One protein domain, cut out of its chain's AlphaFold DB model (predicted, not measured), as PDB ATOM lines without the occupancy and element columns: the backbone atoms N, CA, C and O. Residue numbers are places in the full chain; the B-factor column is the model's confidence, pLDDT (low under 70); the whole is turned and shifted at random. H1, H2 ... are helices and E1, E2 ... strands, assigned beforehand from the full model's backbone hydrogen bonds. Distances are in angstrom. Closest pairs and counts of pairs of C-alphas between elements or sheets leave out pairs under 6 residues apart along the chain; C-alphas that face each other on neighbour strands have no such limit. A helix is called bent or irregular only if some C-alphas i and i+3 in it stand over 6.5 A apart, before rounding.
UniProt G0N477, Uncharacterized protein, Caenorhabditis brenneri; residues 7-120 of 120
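This is residues 7 to 120 of the 120 residues of an uncharacterized protein of Caenorhabditis brenneri (UniProt G0N477). Three helices, H1, H4 and H5, lie side by side in a triangle, with H4 touching both others, and H2 runs crosswise to them at one side, joined to H4 through little H3. From H5 a long link leads away to a small hairpin of two strands, E1 and E2, at the far end, whose residues 112 to 117 stick out; residues 40 to 45 stick out too, as a loop before H2. The printed part has 114 residues with five named helices and then two named strands, H1 H2 H3 H4 H5 E1 E2, the strands forming an antiparallel sheet of order E1 - E2. The class is mostly helix, and the whole is only just loose, close to compact, with a radius of gyration of the C-alphas of 16.5 A and spans of 44 by 34 by 30 A.

H1 holds residues 16 to 30, beginning at C-alpha 16 (123.411, 297.404, 158.717), and is 21.1 A long. H2, residues 46 to 58, measures 18.2 A, and H3, residues 60 to 63, measures 5.6 A. H4, residues 66 to 79, measures 20.7 A and is irregular, with C-alphas 67 and 70 standing 7.5 A apart. H5, residues 88 to 98, is 15.6 A long and ends at C-alpha 98 (143.968, 306.530, 162.771). E1 holds residues 110 to 113 over 9.7 A, and E2 holds residues 116 to 119 over 10.0 A, ending at C-alpha 119 (141.553, 289.746, 146.128).

H4 is the hub, touching H1, H3 and H5. H1 and H4 run opposite ways at a shallow tilt of 15 degrees; their closest C-alphas, of Val 24 and Tyr 75, are 6.4 A apart. H4 and H5 form a helical hairpin at a shallow tilt of 10 degrees, opposite ways, closest at the C-alphas of Trp 70 and Val 98, 7.1 A. H3 touches H4, with the C-alphas of Pro 60 and Gly 72 closest at 4.7 A. H2 and H3 are close but not clearly touching, the C-alphas of Phe 56 and Phe 63 being closest at 6.6 A, and H2 and H4 are near each other. H1 is apart from H2 and from H5. In the antiparallel hairpin E1 and E2, at 149 degrees, N 111 and O 118 at 2.9 A and N 118 and O 111 at 2.8 A are within hydrogen-bond range. In H1, H2 and H5 every O i to N i+4 pair is within hydrogen-bond range; in H4 it is 7 of 10, and H3 is too short for such a pair.

The C-alphas farthest apart, of His 58 and Asp 114, are 47.6 A from each other. The printed part has no cut and ends at residue 120, the chain's last. The links H1 to H2 and H5 to E1 are long. The mean pLDDT of the printed part is 86.0, and it is under 70 at residue 35, residues 37 to 46 and residue 120.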
ATOM      1  N   TYR A   7     122.233 294.738 170.544       87.94
ATOM      2  CA  TYR A   7     120.824 294.795 170.136       87.94
ATOM      3  C   TYR A   7     120.334 293.466 169.550       87.94
ATOM      4  O   TYR A   7     119.282 292.964 169.947       87.94
ATOM      5  N   ALA A   8     121.131 292.829 168.689       86.50
ATOM      6  CA  ALA A   8     120.803 291.512 168.150       86.50
ATOM      7  C   ALA A   8     120.758 290.426 169.243       86.50
ATOM      8  O   ALA A   8     120.014 289.452 169.128       86.50
ATOM      9  N   ASN A   9     121.534 290.570 170.326       84.44
ATOM     10  CA  ASN A   9     121.437 289.663 171.478       84.44
ATOM     11  C   ASN A   9     120.145 289.849 172.285       84.44
ATOM     12  O   ASN A   9     119.722 288.902 172.942       84.44
ATOM     13  N   LEU A  10     119.532 291.033 172.237       84.94
ATOM     14  CA  LEU A  10     118.247 291.328 172.878       84.94
ATOM     15  C   LEU A  10     117.042 290.911 172.014       84.94
ATOM     16  O   LEU A  10     115.901 291.099 172.424       84.94
ATOM     17  N   GLY A  11     117.280 290.326 170.835       85.38
ATOM     18  CA  GLY A  11     116.227 289.849 169.937       85.38
ATOM     19  C   GLY A  11     115.681 290.908 168.979       85.38
ATOM     20  O   GLY A  11     114.675 290.656 168.319       85.38
ATOM     21  N   HIS A  12     116.327 292.072 168.868       89.00
ATOM     22  CA  HIS A  12     115.962 293.057 167.852       89.00
ATOM     23  C   HIS A  12     116.311 292.561 166.435       89.00
ATOM     24  O   HIS A  12     117.257 291.780 166.280       89.00
ATOM     25  N   PRO A  13     115.582 293.020 165.397       90.88
ATOM     26  CA  PRO A  13     115.939 292.754 164.009       90.88
ATOM     27  C   PRO A  13     117.358 293.229 163.689       90.88
ATOM     28  O   PRO A  13     117.802 294.256 164.203       90.88
ATOM     29  N   PHE A  14     118.049 292.491 162.820       90.56
ATOM     30  CA  PHE A  14     119.360 292.898 162.327       90.56
ATOM     31  C   PHE A  14     119.247 294.120 161.418       90.56
ATOM     32  O   PHE A  14     118.334 294.226 160.598       90.56
ATOM     33  N   THR A  15     120.216 295.013 161.558       91.88
ATOM     34  CA  THR A  15     120.384 296.234 160.774       91.88
ATOM     35  C   THR A  15     121.806 296.301 160.226       91.88
ATOM     36  O   THR A  15     122.702 295.646 160.755       91.88
ATOM     37  N   GLU A  16     122.053 297.161 159.237       91.81
ATOM     38  CA  GLU A  16     123.411 297.404 158.717       91.81
ATOM     39  C   GLU A  16     124.395 297.798 159.831       91.81
ATOM     40  O   GLU A  16     125.554 297.392 159.832       91.81
ATOM     41  N   THR A  17     123.927 298.530 160.848       94.81
ATOM     42  CA  THR A  17     124.750 298.886 162.016       94.81
ATOM     43  C   THR A  17     125.271 297.643 162.741       94.81
ATOM     44  O   THR A  17     126.400 297.636 163.228       94.81
ATOM     45  N   ASP A  18     124.482 296.567 162.801       94.06
ATOM     46  CA  ASP A  18     124.892 295.317 163.444       94.06
ATOM     47  C   ASP A  18     125.998 294.596 162.664       94.06
ATOM     48  O   ASP A  18     126.854 293.956 163.285       94.06
ATOM     49  N   ASP A  19     126.042 294.756 161.339       92.94
ATOM     50  CA  ASP A  19     127.136 294.259 160.503       92.94
ATOM     51  C   ASP A  19     128.428 295.034 160.786       92.94
ATOM     52  O   ASP A  19     129.472 294.429 161.040       92.94
ATOM     53  N   TYR A  20     128.372 296.366 160.869       94.50
ATOM     54  CA  TYR A  20     129.549 297.173 161.216       94.50
ATOM     55  C   TYR A  20     130.033 296.934 162.650       94.50
ATOM     56  O   TYR A  20     131.238 296.843 162.890       94.50
ATOM     57  N   VAL A  21     129.125 296.742 163.608       94.56
ATOM     58  CA  VAL A  21     129.480 296.305 164.968       94.56
ATOM     59  C   VAL A  21     130.180 294.945 164.939       94.56
ATOM     60  O   VAL A  21     131.190 294.746 165.619       94.56
ATOM     61  N   THR A  22     129.680 294.019 164.121       92.56
ATOM     62  CA  THR A  22     130.292 292.701 163.919       92.56
ATOM     63  C   THR A  22     131.705 292.827 163.347       92.56
ATOM     64  O   THR A  22     132.615 292.143 163.825       92.56
ATOM     65  N   ILE A  23     131.924 293.732 162.389       92.31
ATOM     66  CA  ILE A  23     133.248 294.031 161.823       92.31
ATOM     67  C   ILE A  23     134.196 294.572 162.901       92.31
ATOM     68  O   ILE A  23     135.334 294.116 162.988       92.31
ATOM     69  N   VAL A  24     133.742 295.478 163.773       94.44
ATOM     70  CA  VAL A  24     134.565 295.978 164.891       94.44
ATOM     71  C   VAL A  24     134.969 294.843 165.836       94.44
ATOM     72  O   VAL A  24     136.119 294.767 166.273       94.44
ATOM     73  N   PHE A  25     134.054 293.917 166.130       91.94
ATOM     74  CA  PHE A  25     134.366 292.744 166.950       91.94
ATOM     75  C   PHE A  25     135.352 291.803 166.252       91.94
ATOM     76  O   PHE A  25     136.262 291.279 166.900       91.94
ATOM     77  N   LEU A  26     135.214 291.618 164.939       91.00
ATOM     78  CA  LEU A  26     136.150 290.839 164.135       91.00
ATOM     79  C   LEU A  26     137.549 291.466 164.123       91.00
ATOM     80  O   LEU A  26     138.522 290.756 164.354       91.00
ATOM     81  N   LEU A  27     137.650 292.782 163.943       91.44
ATOM     82  CA  LEU A  27     138.911 293.523 163.997       91.44
ATOM     83  C   LEU A  27     139.629 293.315 165.336       91.44
ATOM     84  O   LEU A  27     140.814 292.988 165.357       91.44
ATOM     85  N   MET A  28     138.902 293.427 166.452       90.88
ATOM     86  CA  MET A  28     139.454 293.115 167.773       90.88
ATOM     87  C   MET A  28     140.001 291.687 167.828       90.88
ATOM     88  O   MET A  28     141.119 291.474 168.290       90.88
ATOM     89  N   ARG A  29     139.258 290.710 167.294       88.12
ATOM     90  CA  ARG A  29     139.695 289.310 167.270       88.12
ATOM     91  C   ARG A  29     140.958 289.100 166.429       88.12
ATOM     92  O   ARG A  29     141.812 288.326 166.862       88.12
ATOM     93  N   CYS A  30     141.073 289.768 165.280       89.25
ATOM     94  CA  CYS A  30     142.255 289.729 164.407       89.25
ATOM     95  C   CYS A  30     143.501 290.292 165.099       89.25
ATOM     96  O   CYS A  30     144.598 289.781 164.905       89.25
ATOM     97  N   LEU A  31     143.322 291.293 165.962       89.88
ATOM     98  CA  LEU A  31     144.381 291.881 166.784       89.88
ATOM     99  C   LEU A  31     144.615 291.117 168.101       89.88
ATOM    100  O   LEU A  31     145.292 291.612 168.996       89.88
ATOM    101  N   ASN A  32     144.038 289.917 168.249       87.62
ATOM    102  CA  ASN A  32     144.065 289.113 169.477       87.62
ATOM    103  C   ASN A  32     143.550 289.847 170.730       87.62
ATOM    104  O   ASN A  32     143.856 289.465 171.861       87.62
ATOM    105  N   LEU A  33     142.702 290.856 170.544       86.94
ATOM    106  CA  LEU A  33     141.976 291.508 171.621       86.94
ATOM    107  C   LEU A  33     140.779 290.628 171.977       86.94
ATOM    108  O   LEU A  33     139.936 290.309 171.135       86.94
ATOM    109  N   SER A  34     140.705 290.223 173.241       76.12
ATOM    110  CA  SER A  34     139.615 289.394 173.756       76.12
ATOM    111  C   SER A  34     138.752 290.215 174.720       76.12
ATOM    112  O   SER A  34     138.856 290.020 175.932       76.12
ATOM    113  N   PRO A  35     137.893 291.132 174.221       66.25
ATOM    114  CA  PRO A  35     137.062 291.975 175.090       66.25
ATOM    115  C   PRO A  35     136.052 291.150 175.900       66.25
ATOM    116  O   PRO A  35     135.610 291.565 176.968       66.25
ATOM    117  N   PHE A  36     135.708 289.957 175.414       77.88
ATOM    118  CA  PHE A  36     134.772 289.043 176.051       77.88
ATOM    119  C   PHE A  36     135.551 287.790 176.436       77.88
ATOM    120  O   PHE A  36     135.919 286.993 175.570       77.88
ATOM    121  N   LYS A  37     135.891 287.649 177.722       66.06
ATOM    122  CA  LYS A  37     136.583 286.447 178.200       66.06
ATOM    123  C   LYS A  37     135.687 285.230 177.947       66.06
ATOM    124  O   LYS A  37     134.508 285.314 178.305       66.06
ATOM    125  N   PRO A  38     136.212 284.119 177.401       59.38
ATOM    126  CA  PRO A  38     135.514 282.849 177.514       59.38
ATOM    127  C   PRO A  38     135.296 282.589 179.007       59.38
ATOM    128  O   PRO A  38     136.223 282.696 179.811       59.38
ATOM    129  N   GLY A  39     134.056 282.335 179.401       53.75
ATOM    130  CA  GLY A  39     133.787 281.706 180.679       53.75
ATOM    131  C   GLY A  39     134.453 280.334 180.671       53.75
ATOM    132  O   GLY A  39     134.550 279.677 179.637       53.75
ATOM    133  N   ASN A  40     134.949 279.890 181.821       48.12
ATOM    134  CA  ASN A  40     135.695 278.633 181.952       48.12
ATOM    135  C   ASN A  40     134.806 277.373 181.789       48.12
ATOM    136  O   ASN A  40     135.034 276.374 182.466       48.12
ATOM    137  N   GLN A  41     133.743 277.411 180.976       47.81
ATOM    138  CA  GLN A  41     132.689 276.395 180.917       47.81
ATOM    139  C   GLN A  41     132.227 276.138 179.465       47.81
ATOM    140  O   GLN A  41     132.181 277.076 178.667       47.81
ATOM    141  N   PRO A  42     131.827 274.897 179.106       45.53
ATOM    142  CA  PRO A  42     131.600 274.476 177.712       45.53
ATOM    143  C   PRO A  42     130.438 275.194 177.009       45.53
ATOM    144  O   PRO A  42     130.377 275.247 175.782       45.53
ATOM    145  N   PHE A  43     129.537 275.785 177.790       46.09
ATOM    146  CA  PHE A  43     128.445 276.626 177.325       46.09
ATOM    147  C   PHE A  43     128.531 277.948 178.068       46.09
ATOM    148  O   PHE A  43     127.881 278.136 179.094       46.09
ATOM    149  N   ASP A  44     129.369 278.858 177.580       55.16
ATOM    150  CA  ASP A  44     129.324 280.254 178.003       55.16
ATOM    151  C   ASP A  44     127.873 280.711 178.126       55.16
ATOM    152  O   ASP A  44     127.151 280.786 177.125       55.16
ATOM    153  N   CYS A  45     127.461 281.002 179.357       63.94
ATOM    154  CA  CYS A  45     126.111 281.434 179.652       63.94
ATOM    155  C   CYS A  45     125.792 282.637 178.747       63.94
ATOM    156  O   CYS A  45     126.488 283.657 178.834       63.94
ATOM    157  N   PRO A  46     124.784 282.550 177.855       68.75
ATOM    158  CA  PRO A  46     124.435 283.645 176.953       68.75
ATOM    159  C   PRO A  46     124.233 284.966 177.700       68.75
ATOM    160  O   PRO A  46     124.627 286.018 177.202       68.75
ATOM    161  N   PHE A  47     123.726 284.887 178.933       73.25
ATOM    162  CA  PHE A  47     123.571 286.011 179.849       73.25
ATOM    163  C   PHE A  47     124.908 286.650 180.255       73.25
ATOM    164  O   PHE A  47     125.038 287.870 180.234       73.25
ATOM    165  N   PHE A  48     125.935 285.850 180.556       77.06
ATOM    166  CA  PHE A  48     127.264 286.359 180.910       77.06
ATOM    167  C   PHE A  48     127.925 287.086 179.732       77.06
ATOM    168  O   PHE A  48     128.438 288.194 179.890       77.06
ATOM    169  N   ARG A  49     127.847 286.515 178.521       77.75
ATOM    170  CA  ARG A  49     128.349 287.194 177.314       77.75
ATOM    171  C   ARG A  49     127.551 288.461 176.997       77.75
ATOM    172  O   ARG A  49     128.135 289.448 176.558       77.75
ATOM    173  N   ALA A  50     126.233 288.444 177.202       80.69
ATOM    174  CA  ALA A  50     125.398 289.629 177.043       80.69
ATOM    175  C   ALA A  50     125.798 290.729 178.040       80.69
ATOM    176  O   ALA A  50     125.937 291.878 177.635       80.69
ATOM    177  N   ALA A  51     126.087 290.375 179.296       83.81
ATOM    178  CA  ALA A  51     126.553 291.315 180.313       83.81
ATOM    179  C   ALA A  51     127.911 291.940 179.953       83.81
ATOM    180  O   ALA A  51     128.048 293.160 180.002       83.81
ATOM    181  N   GLN A  52     128.893 291.145 179.515       85.31
ATOM    182  CA  GLN A  52     130.185 291.680 179.057       85.31
ATOM    183  C   GLN A  52     130.024 292.620 177.854       85.31
ATOM    184  O   GLN A  52     130.663 293.667 177.786       85.31
ATOM    185  N   LYS A  53     129.135 292.278 176.913       87.50
ATOM    186  CA  LYS A  53     128.815 293.141 175.771       87.50
ATOM    187  C   LYS A  53     128.108 294.422 176.184       87.50
ATOM    188  O   LYS A  53     128.405 295.458 175.610       87.50
ATOM    189  N   ALA A  54     127.216 294.368 177.170       88.88
ATOM    190  CA  ALA A  54     126.565 295.554 177.714       88.88
ATOM    191  C   ALA A  54     127.581 296.481 178.402       88.88
ATOM    192  O   ALA A  54     127.556 297.688 178.182       88.88
ATOM    193  N   GLN A  55     128.525 295.922 179.167       89.75
ATOM    194  CA  GLN A  55     129.610 296.697 179.778       89.75
ATOM    195  C   GLN A  55     130.521 297.327 178.721       89.75
ATOM    196  O   GLN A  55     130.837 298.513 178.810       89.75
ATOM    197  N   PHE A  56     130.901 296.558 177.696       91.69
ATOM    198  CA  PHE A  56     131.660 297.084 176.567       91.69
ATOM    199  C   PHE A  56     130.885 298.190 175.851       91.69
ATOM    200  O   PHE A  56     131.443 299.254 175.635       91.69
ATOM    201  N   HIS A  57     129.602 297.982 175.542       93.19
ATOM    202  CA  HIS A  57     128.750 298.971 174.878       93.19
ATOM    203  C   HIS A  57     128.664 300.283 175.667       93.19
ATOM    204  O   HIS A  57     128.707 301.358 175.079       93.19
ATOM    205  N   HIS A  58     128.604 300.202 176.998       92.94
ATOM    206  CA  HIS A  58     128.588 301.375 177.865       92.94
ATOM    207  C   HIS A  58     129.927 302.131 177.883       92.94
ATOM    208  O   HIS A  58     129.938 303.361 177.925       92.94
ATOM    209  N   SER A  59     131.064 301.424 177.862       92.38
ATOM    210  CA  SER A  59     132.387 302.057 177.941       92.38
ATOM    211  C   SER A  59     133.473 301.297 177.163       92.38
ATOM    212  O   SER A  59     134.372 300.707 177.770       92.38
ATOM    213  N   PRO A  60     133.483 301.351 175.816       92.94
ATOM    214  CA  PRO A  60     134.390 300.525 175.008       92.94
ATOM    215  C   PRO A  60     135.870 300.787 175.284       92.94
ATOM    216  O   PRO A  60     136.688 299.873 175.308       92.94
ATOM    217  N   LYS A  61     136.230 302.053 175.540       90.88
ATOM    218  CA  LYS A  61     137.619 302.463 175.802       90.88
ATOM    219  C   LYS A  61     138.197 301.838 177.070       90.88
ATOM    220  O   LYS A  61     139.407 301.675 177.141       90.88
ATOM    221  N   SER A  62     137.361 301.505 178.056       88.38
ATOM    222  CA  SER A  62     137.819 300.889 179.311       88.38
ATOM    223  C   SER A  62     138.249 299.428 179.141       88.38
ATOM    224  O   SER A  62     138.993 298.907 179.967       88.38
ATOM    225  N   PHE A  63     137.831 298.784 178.047       88.19
ATOM    226  CA  PHE A  63     138.161 297.395 177.715       88.19
ATOM    227  C   PHE A  63     139.424 297.262 176.859       88.19
ATOM    228  O   PHE A  63     139.835 296.148 176.539       88.19
ATOM    229  N   LEU A  64     140.020 298.383 176.452       90.25
ATOM    230  CA  LEU A  64     141.089 298.431 175.464       90.25
ATOM    231  C   LEU A  64     142.299 299.161 176.049       90.25
ATOM    232  O   LEU A  64     142.157 300.181 176.726       90.25
ATOM    233  N   SER A  65     143.502 298.648 175.776       90.25
ATOM    234  CA  SER A  65     144.730 299.373 176.106       90.25
ATOM    235  C   SER A  65     144.791 300.686 175.317       90.25
ATOM    236  O   SER A  65     144.083 300.861 174.322       90.25
ATOM    237  N   HIS A  66     145.642 301.616 175.757       91.75
ATOM    238  CA  HIS A  66     145.761 302.941 175.142       91.75
ATOM    239  C   HIS A  66     145.963 302.874 173.617       91.75
ATOM    240  O   HIS A  66     145.282 303.584 172.881       91.75
ATOM    241  N   GLU A  67     146.808 301.946 173.162       92.62
ATOM    242  CA  GLU A  67     147.094 301.674 171.747       92.62
ATOM    243  C   GLU A  67     145.838 301.347 170.923       92.62
ATOM    244  O   GLU A  67     145.731 301.759 169.773       92.62
ATOM    245  N   TYR A  68     144.848 300.669 171.511       93.31
ATOM    246  CA  TYR A  68     143.646 300.206 170.810       93.31
ATOM    247  C   TYR A  68     142.392 301.028 171.120       93.31
ATOM    248  O   TYR A  68     141.308 300.701 170.638       93.31
ATOM    249  N   GLN A  69     142.489 302.126 171.880       94.12
ATOM    250  CA  GLN A  69     141.319 302.954 172.217       94.12
ATOM    251  C   GLN A  69     140.596 303.525 170.992       94.12
ATOM    252  O   GLN A  69     139.411 303.867 171.076       94.12
ATOM    253  N   TRP A  70     141.280 303.629 169.853       95.31
ATOM    254  CA  TRP A  70     140.671 304.021 168.589       95.31
ATOM    255  C   TRP A  70     139.610 303.023 168.104       95.31
ATOM    256  O   TRP A  70     138.601 303.441 167.548       95.31
ATOM    257  N   ILE A  71     139.746 301.728 168.404       95.69
ATOM    258  CA  ILE A  71     138.732 300.716 168.072       95.69
ATOM    259  C   ILE A  71     137.458 300.961 168.889       95.69
ATOM    260  O   ILE A  71     136.347 300.879 168.370       95.69
ATOM    261  N   GLY A  72     137.602 301.345 170.161       95.69
ATOM    262  CA  GLY A  72     136.467 301.739 170.998       95.69
ATOM    263  C   GLY A  72     135.782 303.023 170.510       95.69
ATOM    264  O   GLY A  72     134.567 303.159 170.618       95.69
ATOM    265  N   LYS A  73     136.542 303.963 169.938       96.75
ATOM    266  CA  LYS A  73     135.986 305.160 169.283       96.75
ATOM    267  C   LYS A  73     135.274 304.808 167.970       96.75
ATOM    268  O   LYS A  73     134.192 305.334 167.742       96.75
ATOM    269  N   LEU A  74     135.830 303.897 167.164       96.88
ATOM    270  CA  LEU A  74     135.188 303.358 165.961       96.88
ATOM    271  C   LEU A  74     133.852 302.683 166.303       96.88
ATOM    272  O   LEU A  74     132.849 302.947 165.650       96.88
ATOM    273  N   TYR A  75     133.818 301.874 167.366       96.81
ATOM    274  CA  TYR A  75     132.580 301.278 167.870       96.81
ATOM    275  C   TYR A  75     131.520 302.339 168.188       96.81
ATOM    276  O   TYR A  75     130.390 302.245 167.716       96.81
ATOM    277  N   ASN A  76     131.893 303.375 168.947       97.19
ATOM    278  CA  ASN A  76     130.981 304.467 169.292       97.19
ATOM    279  C   ASN A  76     130.498 305.236 168.059       97.19
ATOM    280  O   ASN A  76     129.329 305.602 168.001       97.19
ATOM    281  N   LEU A  77     131.375 305.471 167.079       97.62
ATOM    282  CA  LEU A  77     131.004 306.109 165.818       97.62
ATOM    283  C   LEU A  77     129.919 305.297 165.098       97.62
ATOM    284  O   LEU A  77     128.911 305.866 164.690       97.62
ATOM    285  N   VAL A  78     130.094 303.979 164.986       97.06
ATOM    286  CA  VAL A  78     129.107 303.081 164.366       97.06
ATOM    287  C   VAL A  78     127.794 303.067 165.155       97.06
ATOM    288  O   VAL A  78     126.737 303.318 164.586       97.06
ATOM    289  N   GLU A  79     127.839 302.833 166.469       96.19
ATOM    290  CA  GLU A  79     126.626 302.764 167.301       96.19
ATOM    291  C   GLU A  79     125.860 304.091 167.351       96.19
ATOM    292  O   GLU A  79     124.631 304.084 167.389       96.19
ATOM    293  N   SER A  80     126.552 305.237 167.290       96.19
ATOM    294  CA  SER A  80     125.896 306.556 167.286       96.19
ATOM    295  C   SER A  80     124.969 306.774 166.084       96.19
ATOM    296  O   SER A  80     124.084 307.623 166.137       96.19
ATOM    297  N   GLN A  81     125.140 305.977 165.026       95.75
ATOM    298  CA  GLN A  81     124.404 306.070 163.769       95.75
ATOM    299  C   GLN A  81     123.262 305.048 163.655       95.75
ATOM    300  O   GLN A  81     122.554 305.014 162.646       95.75
ATOM    301  N   ARG A  82     123.034 304.234 164.697       94.12
ATOM    302  CA  ARG A  82     122.057 303.130 164.696       94.12
ATOM    303  C   ARG A  82     120.653 303.536 164.248       94.12
ATOM    304  O   ARG A  82     119.966 302.749 163.605       94.12
ATOM    305  N   PHE A  83     120.228 304.746 164.598       92.94
ATOM    306  CA  PHE A  83     118.880 305.250 164.317       92.94
ATOM    307  C   PHE A  83     118.816 306.212 163.124       92.94
ATOM    308  O   PHE A  83     117.730 306.650 162.760       92.94
ATOM    309  N   THR A  84     119.958 306.545 162.520       92.88
ATOM    310  CA  THR A  84     120.057 307.500 161.403       92.88
ATOM    311  C   THR A  84     120.513 306.854 160.095       92.88
ATOM    312  O   THR A  84     120.417 307.490 159.050       92.88
ATOM    313  N   GLY A  85     120.991 305.606 160.144       90.69
ATOM    314  CA  GLY A  85     121.647 304.935 159.021       90.69
ATOM    315  C   GLY A  85     123.159 305.168 159.030       90.69
ATOM    316  O   GLY A  85     123.638 306.176 159.554       90.69
ATOM    317  N   ILE A  86     123.914 304.214 158.476       94.12
ATOM    318  CA  ILE A  86     125.380 304.243 158.492       94.12
ATOM    319  C   ILE A  86     125.919 305.171 157.400       94.12
ATOM    320  O   ILE A  86     125.745 304.933 156.207       94.12
ATOM    321  N   ASN A  87     126.669 306.188 157.813       95.25
ATOM    322  CA  ASN A  87     127.564 306.958 156.965       95.25
ATOM    323  C   ASN A  87     128.915 306.231 156.859       95.25
ATOM    324  O   ASN A  87     129.786 306.336 157.728       95.25
ATOM    325  N   ILE A  88     129.074 305.476 155.773       92.94
ATOM    326  CA  ILE A  88     130.279 304.687 155.497       92.94
ATOM    327  C   ILE A  88     131.501 305.591 155.304       92.94
ATOM    328  O   ILE A  88     132.592 305.231 155.747       92.94
ATOM    329  N   ASP A  89     131.340 306.769 154.699       94.94
ATOM    330  CA  ASP A  89     132.456 307.690 154.477       94.94
ATOM    331  C   ASP A  89     133.025 308.199 155.799       94.94
ATOM    332  O   ASP A  89     134.240 308.193 155.972       94.94
ATOM    333  N   ALA A  90     132.173 308.504 156.783       95.94
ATOM    334  CA  ALA A  90     132.625 308.867 158.125       95.94
ATOM    335  C   ALA A  90     133.418 307.733 158.802       95.94
ATOM    336  O   ALA A  90     134.409 307.986 159.490       95.94
ATOM    337  N   VAL A  91     133.011 306.474 158.599       95.56
ATOM    338  CA  VAL A  91     133.741 305.298 159.100       95.56
ATOM    339  C   VAL A  91     135.102 305.162 158.412       95.56
ATOM    340  O   VAL A  91     136.113 304.965 159.088       95.56
ATOM    341  N   LYS A  92     135.149 305.302 157.083       94.44
ATOM    342  CA  LYS A  92     136.388 305.257 156.295       94.44
ATOM    343  C   LYS A  92     137.337 306.394 156.676       94.44
ATOM    344  O   LYS A  92     138.503 306.140 156.956       94.44
ATOM    345  N   ASP A  93     136.835 307.618 156.777       95.44
ATOM    346  CA  ASP A  93     137.607 308.784 157.212       95.44
ATOM    347  C   ASP A  93     138.186 308.574 158.607       95.44
ATOM    348  O   ASP A  93     139.358 308.864 158.855       95.44
ATOM    349  N   TYR A  94     137.394 308.024 159.530       96.44
ATOM    350  CA  TYR A  94     137.886 307.694 160.859       96.44
ATOM    351  C   TYR A  94     139.047 306.693 160.804       96.44
ATOM    352  O   TYR A  94     140.076 306.920 161.436       96.44
ATOM    353  N   ILE A  95     138.914 305.613 160.031       94.25
ATOM    354  CA  ILE A  95     139.957 304.587 159.900       94.25
ATOM    355  C   ILE A  95     141.233 305.169 159.276       94.25
ATOM    356  O   ILE A  95     142.306 304.986 159.845       94.25
ATOM    357  N   GLN A  96     141.122 305.917 158.175       94.31
ATOM    358  CA  GLN A  96     142.255 306.564 157.499       94.31
ATOM    359  C   GLN A  96     143.025 307.510 158.429       94.31
ATOM    360  O   GLN A  96     144.254 307.559 158.393       94.31
ATOM    361  N   ASN A  97     142.305 308.265 159.266       94.31
ATOM    362  CA  ASN A  97     142.909 309.201 160.213       94.31
ATOM    363  C   ASN A  97     143.716 308.496 161.309       94.31
ATOM    364  O   ASN A  97     144.694 309.045 161.811       94.31
ATOM    365  N   VAL A  98     143.294 307.297 161.717       94.19
ATOM    366  CA  VAL A  98     143.968 306.530 162.771       94.19
ATOM    367  C   VAL A  98     145.100 305.670 162.202       94.19
ATOM    368  O   VAL A  98     146.124 305.494 162.858       94.19
ATOM    369  N   LEU A  99     144.923 305.145 160.991       90.06
ATOM    370  CA  LEU A  99     145.881 304.306 160.279       90.06
ATOM    371  C   LEU A  99     146.341 305.040 159.018       90.06
ATOM    372  O   LEU A  99     145.890 304.753 157.915       90.06
ATOM    373  N   SER A 100     147.249 306.003 159.174       88.06
ATOM    374  CA  SER A 100     147.670 306.890 158.078       88.06
ATOM    375  C   SER A 100     148.313 306.168 156.888       88.06
ATOM    376  O   SER A 100     148.392 306.725 155.799       88.06
ATOM    377  N   ASN A 101     148.798 304.941 157.086       89.69
ATOM    378  CA  ASN A 101     149.386 304.090 156.053       89.69
ATOM    379  C   ASN A 101     148.377 303.136 155.387       89.69
ATOM    380  O   ASN A 101     148.786 302.293 154.591       89.69
ATOM    381  N   PHE A 102     147.093 303.231 155.726       86.31
ATOM    382  CA  PHE A 102     146.030 302.401 155.176       86.31
ATOM    383  C   PHE A 102     144.908 303.281 154.632       86.31
ATOM    384  O   PHE A 102     144.340 304.074 155.380       86.31
ATOM    385  N   ASP A 103     144.573 303.111 153.351       89.38
ATOM    386  CA  ASP A 103     143.458 303.815 152.722       89.38
ATOM    387  C   ASP A 103     142.219 302.912 152.602       89.38
ATOM    388  O   ASP A 103     142.172 302.023 151.756       89.38
ATOM    389  N   PRO A 104     141.181 303.117 153.434       88.00
ATOM    390  CA  PRO A 104     139.948 302.336 153.385       88.00
ATOM    391  C   PRO A 104     139.017 302.736 152.226       88.00
ATOM    392  O   PRO A 104     137.931 302.163 152.087       88.00
ATOM    393  N   LYS A 105     139.382 303.751 151.435       88.31
ATOM    394  CA  LYS A 105     138.647 304.192 150.246       88.31
ATOM    395  C   LYS A 105     139.204 303.598 148.958       88.31
ATOM    396  O   LYS A 105     138.503 303.684 147.954       88.31
ATOM    397  N   THR A 106     140.389 302.984 148.972       87.06
ATOM    398  CA  THR A 106     140.905 302.298 147.781       87.06
ATOM    399  C   THR A 106     139.984 301.159 147.382       87.06
ATOM    400  O   THR A 106     139.527 300.391 148.232       87.06
ATOM    401  N   ASP A 107     139.755 301.028 146.079       81.38
ATOM    402  CA  ASP A 107     138.985 299.918 145.543       81.38
ATOM    403  C   ASP A 107     139.680 298.587 145.833       81.38
ATOM    404  O   ASP A 107     140.888 298.421 145.648       81.38
ATOM    405  N   ILE A 108     138.884 297.606 146.256       77.44
ATOM    406  CA  ILE A 108     139.350 296.229 146.362       77.44
ATOM    407  C   ILE A 108     139.506 295.705 144.936       77.44
ATOM    408  O   ILE A 108     138.518 295.462 144.235       77.44
ATOM    409  N   THR A 109     140.748 295.517 144.500       77.94
ATOM    410  CA  THR A 109     141.018 294.967 143.175       77.94
ATOM    411  C   THR A 109     140.759 293.470 143.218       77.94
ATOM    412  O   THR A 109     141.425 292.726 143.935       77.94
ATOM    413  N   THR A 110     139.778 293.006 142.447       79.19
ATOM    414  CA  THR A 110     139.480 291.576 142.345       79.19
ATOM    415  C   THR A 110     139.782 291.069 140.947       79.19
ATOM    416  O   THR A 110     139.457 291.708 139.948       79.19
ATOM    417  N   THR A 111     140.399 289.896 140.862       83.31
ATOM    418  CA  THR A 111     140.572 289.172 139.599       83.31
ATOM    419  C   THR A 111     139.880 287.831 139.684       83.31
ATOM    420  O   THR A 111     140.016 287.102 140.669       83.31
ATOM    421  N   ARG A 112     139.139 287.483 138.632       78.81
ATOM    422  CA  ARG A 112     138.475 286.188 138.525       78.81
ATOM    423  C   ARG A 112     139.337 285.248 137.688       78.81
ATOM    424  O   ARG A 112     139.556 285.518 136.514       78.81
ATOM    425  N   ILE A 113     139.808 284.159 138.288       84.00
ATOM    426  CA  ILE A 113     140.631 283.131 137.633       84.00
ATOM    427  C   ILE A 113     139.920 281.790 137.822       84.00
ATOM    428  O   ILE A 113     139.617 281.412 138.954       84.00
ATOM    429  N   ASP A 114     139.579 281.113 136.724       82.06
ATOM    430  CA  ASP A 114     138.895 279.806 136.715       82.06
ATOM    431  C   ASP A 114     137.655 279.737 137.625       82.06
ATOM    432  O   ASP A 114     137.425 278.790 138.377       82.06
ATOM    433  N   GLY A 115     136.852 280.804 137.601       82.50
ATOM    434  CA  GLY A 115     135.631 280.916 138.403       82.50
ATOM    435  C   GLY A 115     135.851 281.283 139.876       82.50
ATOM    436  O   GLY A 115     134.867 281.580 140.554       82.50
ATOM    437  N   ARG A 116     137.097 281.351 140.358       72.12
ATOM    438  CA  ARG A 116     137.458 281.810 141.709       72.12
ATOM    439  C   ARG A 116     137.767 283.302 141.712       72.12
ATOM    440  O   ARG A 116     138.392 283.812 140.787       72.12
ATOM    441  N   MET A 117     137.326 284.001 142.753       79.69
ATOM    442  CA  MET A 117     137.651 285.410 142.969       79.69
ATOM    443  C   MET A 117     138.902 285.501 143.842       79.69
ATOM    444  O   MET A 117     138.942 284.917 144.922       79.69
ATOM    445  N   THR A 118     139.913 286.213 143.356       80.69
ATOM    446  CA  THR A 118     141.137 286.534 144.097       80.69
ATOM    447  C   THR A 118     141.107 288.018 144.422       80.69
ATOM    448  O   THR A 118     140.792 288.822 143.543       80.69
ATOM    449  N   ILE A 119     141.380 288.364 145.678       74.12
ATOM    450  CA  ILE A 119     141.553 289.746 146.128       74.12
ATOM    451  C   ILE A 119     143.050 290.042 146.022       74.12
ATOM    452  O   ILE A 119     143.837 289.300 146.613       74.12
ATOM    453  N   ASN A 120     143.414 291.052 145.233       61.28
ATOM    454  CA  ASN A 120     144.798 291.479 145.015       61.28
ATOM    455  C   ASN A 120     145.150 292.672 145.897       61.28
ATOM    456  O   ASN A 120     144.261 293.535 146.084       61.28
TER     457      ASN A 120